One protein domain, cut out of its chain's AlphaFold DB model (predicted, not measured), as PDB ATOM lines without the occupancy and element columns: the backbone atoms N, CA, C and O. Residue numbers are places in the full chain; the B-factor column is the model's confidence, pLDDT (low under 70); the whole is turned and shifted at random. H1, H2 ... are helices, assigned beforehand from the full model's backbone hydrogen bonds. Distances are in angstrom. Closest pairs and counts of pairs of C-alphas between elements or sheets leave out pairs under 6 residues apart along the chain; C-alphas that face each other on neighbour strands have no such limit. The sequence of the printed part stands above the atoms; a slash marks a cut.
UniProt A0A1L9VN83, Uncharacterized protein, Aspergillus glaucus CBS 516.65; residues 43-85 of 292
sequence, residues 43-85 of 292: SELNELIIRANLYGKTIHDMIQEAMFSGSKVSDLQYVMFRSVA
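This is residues 43 to 85 of the 292 residues of an uncharacterized protein of Aspergillus glaucus CBS 516.65 (UniProt A0A1L9VN83). Two short helices, H1 and H2, pack on each other at a steep tilt, and a long loop, residues 52 to 74, joins them by a wide detour. H1 begins at one end of the longest axis, the loop reaches the other end at Glu 65, and the chain then folds back into H2, which lies between. The printed part has 43 residues with two named helices, H1 then H2, and no named strand; the class is all helix, though under half of the residues, 19 of 43, are in named elements. The whole is compact, with a radius of gyration of the C-alphas of 10.1 A, yet elongated, spanning 29 by 19 by 16 A.

H1, residues 43 to 51, begins at C-alpha 43, (31.588, -16.964, -23.192), and measures 12.3 A from first to last C-alpha. Residues 52 to 74 follow, with short helical runs at 59 to 61, 64 to 66 and 70 to 72. H2, residues 75 to 84, measures 14.4 A and ends at C-alpha 84, (41.856, -17.618, -33.162).

H1 and H2 touch, their closest C-alphas being those of Ile 49 and Val 79, 6.9 A apart. They run opposite ways at a steep tilt of 51 degrees. Their centres are 10.7 A apart. In both helices every O i to N i+4 pair is within hydrogen-bond range.

The two C-alphas farthest apart are those of Ser 43 and Glu 65, at 29.1 A. The printed part has no cut, and the link from H1 to H2, 23 residues, is long. The mean pLDDT of the printed part is 71.1; residues 58 to 60, 62 to 73 and 82 to 85 are under 70.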
ATOM      1  N   SER A  43      31.465 -17.424 -24.581       81.50
ATOM      2  CA  SER A  43      31.588 -16.964 -23.192       81.50
ATOM      3  C   SER A  43      32.551 -17.857 -22.412       81.50
ATOM      4  O   SER A  43      33.489 -17.355 -21.801       81.50
ATOM      5  N   GLU A  44      32.377 -19.178 -22.513       82.88
ATOM      6  CA  GLU A  44      33.267 -20.170 -21.896       82.88
ATOM      7  C   GLU A  44      34.699 -20.071 -22.439       82.88
ATOM      8  O   GLU A  44      35.659 -20.162 -21.677       82.88
ATOM      9  N   LEU A  45      34.862 -19.834 -23.746       78.69
ATOM     10  CA  LEU A  45      36.178 -19.612 -24.349       78.69
ATOM     11  C   LEU A  45      36.836 -18.332 -23.813       78.69
ATOM     12  O   LEU A  45      38.026 -18.337 -23.509       78.69
ATOM     13  N   ASN A  46      36.079 -17.244 -23.665       81.12
ATOM     14  CA  ASN A  46      36.608 -15.985 -23.147       81.12
ATOM     15  C   ASN A  46      37.034 -16.109 -21.673       81.12
ATOM     16  O   ASN A  46      38.101 -15.624 -21.300       81.12
ATOM     17  N   GLU A  47      36.257 -16.814 -20.847       85.75
ATOM     18  CA  GLU A  47      36.651 -17.147 -19.472       85.75
ATOM     19  C   GLU A  47      37.951 -17.954 -19.427       85.75
ATOM     20  O   GLU A  47      38.813 -17.698 -18.586       85.75
ATOM     21  N   LEU A  48      38.111 -18.903 -20.351       83.00
ATOM     22  CA  LEU A  48      39.303 -19.732 -20.471       83.00
ATOM     23  C   LEU A  48      40.540 -18.911 -20.871       83.00
ATOM     24  O   LEU A  48      41.595 -19.067 -20.262       83.00
ATOM     25  N   ILE A  49      40.403 -17.993 -21.836       80.25
ATOM     26  CA  ILE A  49      41.470 -17.071 -22.272       80.25
ATOM     27  C   ILE A  49      41.912 -16.162 -21.119       80.25
ATOM     28  O   ILE A  49      43.111 -15.974 -20.902       80.25
ATOM     29  N   ILE A  50      40.956 -15.613 -20.364       84.31
ATOM     30  CA  ILE A  50      41.239 -14.767 -19.197       84.31
ATOM     31  C   ILE A  50      41.946 -15.587 -18.114       84.31
ATOM     32  O   ILE A  50      42.975 -15.159 -17.595       84.31
ATOM     33  N   ARG A  51      41.439 -16.788 -17.808       83.31
ATOM     34  CA  ARG A  51      42.018 -17.688 -16.799       83.31
ATOM     35  C   ARG A  51      43.441 -18.116 -17.151       83.31
ATOM     36  O   ARG A  51      44.286 -18.186 -16.267       83.31
ATOM     37  N   ALA A  52      43.707 -18.363 -18.430       81.06
ATOM     38  CA  ALA A  52      45.031 -18.708 -18.940       81.06
ATOM     39  C   ALA A  52      45.966 -17.491 -19.100       81.06
ATOM     40  O   ALA A  52      47.098 -17.642 -19.554       81.06
ATOM     41  N   ASN A  53      45.512 -16.278 -18.751       82.25
ATOM     42  CA  ASN A  53      46.249 -15.027 -18.934       82.25
ATOM     43  C   ASN A  53      46.767 -14.850 -20.378       82.25
ATOM     44  O   ASN A  53      47.920 -14.464 -20.608       82.25
ATOM     45  N   LEU A  54      45.914 -15.186 -21.350       78.31
ATOM     46  CA  LEU A  54      46.188 -15.129 -22.790       78.31
ATOM     47  C   LEU A  54      45.606 -13.881 -23.468       78.31
ATOM     48  O   LEU A  54      45.797 -13.676 -24.665       78.31
ATOM     49  N   TYR A  55      44.891 -13.033 -22.728       80.69
ATOM     50  CA  TYR A  55      44.275 -11.842 -23.301       80.69
ATOM     51  C   TYR A  55      45.337 -10.890 -23.872       80.69
ATOM     52  O   TYR A  55      46.242 -10.457 -23.160       80.69
ATOM     53  N   GLY A  56      45.225 -10.568 -25.163       75.00
ATOM     54  CA  GLY A  56      46.174  -9.697 -25.864       75.00
ATOM     55  C   GLY A  56      47.531 -10.334 -26.186       75.00
ATOM     56  O   GLY A  56      48.403  -9.626 -26.681       75.00
ATOM     57  N   LYS A  57      47.711 -11.637 -25.934       74.44
ATOM     58  CA  LYS A  57      48.908 -12.388 -26.335       74.44
ATOM     59  C   LYS A  57      48.696 -13.061 -27.686       74.44
ATOM     60  O   LYS A  57      47.606 -13.529 -28.006       74.44
ATOM     61  N   THR A  58      49.759 -13.128 -28.469       69.69
ATOM     62  CA  THR A  58      49.847 -13.839 -29.743       69.69
ATOM     63  C   THR A  58      50.670 -15.115 -29.583       69.69
ATOM     64  O   THR A  58      51.328 -15.332 -28.566       69.69
ATOM     65  N   ILE A  59      50.675 -15.963 -30.612       62.91
ATOM     66  CA  ILE A  59      51.506 -17.176 -30.641       62.91
ATOM     67  C   ILE A  59      53.011 -16.866 -30.522       62.91
ATOM     68  O   ILE A  59      53.781 -17.711 -30.082       62.91
ATOM     69  N   HIS A  60      53.428 -15.647 -30.883       65.56
ATOM     70  CA  HIS A  60      54.815 -15.187 -30.788       65.56
ATOM     71  C   HIS A  60      55.207 -14.730 -29.379       65.56
ATOM     72  O   HIS A  60      56.393 -14.660 -29.078       65.56
ATOM     73  N   ASP A  61      54.226 -14.449 -28.518       71.50
ATOM     74  CA  ASP A  61      54.449 -14.070 -27.118       71.50
ATOM     75  C   ASP A  61      54.596 -15.301 -26.205       71.50
ATOM     76  O   ASP A  61      54.772 -15.176 -24.990       71.50
ATOM     77  N   MET A  62      54.500 -16.505 -26.781       67.62
ATOM     78  CA  MET A  62      54.731 -17.765 -26.089       67.62
ATOM     79  C   MET A  62      56.215 -18.129 -26.104       67.62
ATOM     80  O   MET A  62      56.915 -17.950 -27.098       67.62
ATOM     81  N   ILE A  63      56.680 -18.694 -24.990       69.75
ATOM     82  CA  ILE A  63      58.007 -19.300 -24.900       69.75
ATOM     83  C   ILE A  63      58.064 -20.454 -25.915       69.75
ATOM     84  O   ILE A  63      57.160 -21.291 -25.950       69.75
ATOM     85  N   GLN A  64      59.091 -20.485 -26.765       66.94
ATOM     86  CA  GLN A  64      59.214 -21.447 -27.869       66.94
ATOM     87  C   GLN A  64      59.236 -22.900 -27.363       66.94
ATOM     88  O   GLN A  64      58.803 -23.820 -28.046       66.94
ATOM     89  N   GLU A  65      59.662 -23.097 -26.122       68.50
ATOM     90  CA  GLU A  65      59.681 -24.359 -25.397       68.50
ATOM     91  C   GLU A  65      58.285 -24.842 -24.959       68.50
ATOM     92  O   GLU A  65      58.124 -26.030 -24.694       68.50
ATOM     93  N   ALA A  66      57.284 -23.955 -24.904       62.09
ATOM     94  CA  ALA A  66      55.871 -24.300 -24.696       62.09
ATOM     95  C   ALA A  66      55.133 -24.584 -26.021       62.09
ATOM     96  O   ALA A  66      53.978 -25.019 -26.023       62.09
ATOM     97  N   MET A  67      55.801 -24.327 -27.150       64.50
ATOM     98  CA  MET A  67      55.324 -24.644 -28.487       64.50
ATOM     99  C   MET A  67      55.823 -26.033 -28.876       64.50
ATOM    100  O   MET A  67      56.870 -26.197 -29.500       64.50
ATOM    101  N   PHE A  68      55.077 -27.052 -28.472       62.72
ATOM    102  CA  PHE A  68      55.374 -28.424 -28.860       62.72
ATOM    103  C   PHE A  68      55.090 -28.656 -30.352       62.72
ATOM    104  O   PHE A  68      54.354 -27.885 -30.979       62.72
ATOM    105  N   SER A  69      55.667 -29.729 -30.914       57.81
ATOM    106  CA  SER A  69      55.272 -30.233 -32.237       57.81
ATOM    107  C   SER A  69      53.762 -30.474 -32.275       57.81
ATOM    108  O   SER A  69      53.152 -30.700 -31.227       57.81
ATOM    109  N   GLY A  70      53.149 -30.440 -33.461       51.72
ATOM    110  CA  GLY A  70      51.698 -30.625 -33.592       51.72
ATOM    111  C   GLY A  70      51.194 -31.920 -32.935       51.72
ATOM    112  O   GLY A  70      50.063 -31.964 -32.479       51.72
ATOM    113  N   SER A  71      52.057 -32.929 -32.778       48.22
ATOM    114  CA  SER A  71      51.782 -34.222 -32.145       48.22
ATOM    115  C   SER A  71      51.670 -34.158 -30.622       48.22
ATOM    116  O   SER A  71      51.451 -35.183 -29.982       48.22
ATOM    117  N   LYS A  72      51.925 -32.992 -30.015       60.69
ATOM    118  CA  LYS A  72      51.938 -32.766 -28.563       60.69
ATOM    119  C   LYS A  72      51.383 -31.383 -28.206       60.69
ATOM    120  O   LYS A  72      51.982 -30.676 -27.404       60.69
ATOM    121  N   VAL A  73      50.256 -30.982 -28.798       64.88
ATOM    122  CA  VAL A  73      49.612 -29.687 -28.504       64.88
ATOM    123  C   VAL A  73      49.373 -29.533 -26.996       64.88
ATOM    124  O   VAL A  73      48.665 -30.330 -26.390       64.88
ATOM    125  N   SER A  74      49.956 -28.504 -26.377       73.94
ATOM    126  CA  SER A  74      49.671 -28.165 -24.977       73.94
ATOM    127  C   SER A  74      48.276 -27.559 -24.813       73.94
ATOM    128  O   SER A  74      47.748 -26.940 -25.739       73.94
ATOM    129  N   ASP A  75      47.711 -27.640 -23.605       76.69
ATOM    130  CA  ASP A  75      46.480 -26.937 -23.217       76.69
ATOM    131  C   ASP A  75      46.486 -25.472 -23.681       76.69
ATOM    132  O   ASP A  75      45.506 -24.970 -24.233       76.69
ATOM    133  N   LEU A  76      47.619 -24.786 -23.508       74.62
ATOM    134  CA  LEU A  76      47.778 -23.391 -23.901       74.62
ATOM    135  C   LEU A  76      47.724 -23.200 -25.424       74.62
ATOM    136  O   LEU A  76      47.051 -22.284 -25.901       74.62
ATOM    137  N   GLN A  77      48.384 -24.076 -26.190       72.62
ATOM    138  CA  GLN A  77      48.307 -24.071 -27.654       72.62
ATOM    139  C   GLN A  77      46.877 -24.364 -28.134       72.62
ATOM    140  O   GLN A  77      46.384 -23.661 -29.014       72.62
ATOM    141  N   TYR A  78      46.177 -25.323 -27.519       75.56
ATOM    142  CA  TYR A  78      44.778 -25.631 -27.828       75.56
ATOM    143  C   TYR A  78      43.876 -24.406 -27.637       75.56
ATOM    144  O   TYR A  78      43.116 -24.033 -28.535       75.56
ATOM    145  N   VAL A  79      43.979 -23.737 -26.484       72.19
ATOM    146  CA  VAL A  79      43.174 -22.543 -26.186       72.19
ATOM    147  C   VAL A  79      43.497 -21.396 -27.134       72.19
ATOM    148  O   VAL A  79      42.579 -20.698 -27.557       72.19
ATOM    149  N   MET A  80      44.758 -21.234 -27.531       70.19
ATOM    150  CA  MET A  80      45.161 -20.247 -28.535       70.19
ATOM    151  C   MET A  80      44.622 -20.572 -29.931       70.19
ATOM    152  O   MET A  80      44.087 -19.698 -30.608       70.19
ATOM    153  N   PHE A  81      44.686 -21.827 -30.371       70.31
ATOM    154  CA  PHE A  81      44.084 -22.209 -31.647       70.31
ATOM    155  C   PHE A  81      42.578 -21.966 -31.641       70.31
ATOM    156  O   PHE A  81      42.031 -21.474 -32.624       70.31
ATOM    157  N   ARG A  82      41.905 -22.226 -30.515       68.06
ATOM    158  CA  ARG A  82      40.470 -21.968 -30.360       68.06
ATOM    159  C   ARG A  82      40.126 -20.490 -30.186       68.06
ATOM    160  O   ARG A  82      39.044 -20.104 -30.611       68.06
ATOM    161  N   SER A  83      41.012 -19.671 -29.617       61.47
ATOM    162  CA  SER A  83      40.821 -18.217 -29.507       61.47
ATOM    163  C   SER A  83      40.925 -17.521 -30.864       61.47
ATOM    164  O   SER A  83      40.238 -16.528 -31.097       61.47
ATOM    165  N   VAL A  84      41.731 -18.077 -31.773       57.16
ATOM    166  CA  VAL A  84      41.856 -17.618 -33.162       57.16
ATOM    167  C   VAL A  84      40.815 -18.277 -34.078       57.16
ATOM    168  O   VAL A  84      40.433 -17.689 -35.090       57.16
ATOM    169  N   ALA A  85      40.313 -19.471 -33.736       58.53
ATOM    170  CA  ALA A  85      39.255 -20.146 -34.481       58.53
ATOM    171  C   ALA A  85      37.925 -19.404 -34.314       58.53
ATOM    172  O   ALA A  85      37.164 -19.596 -33.365       58.53
TER     173      ALA A  85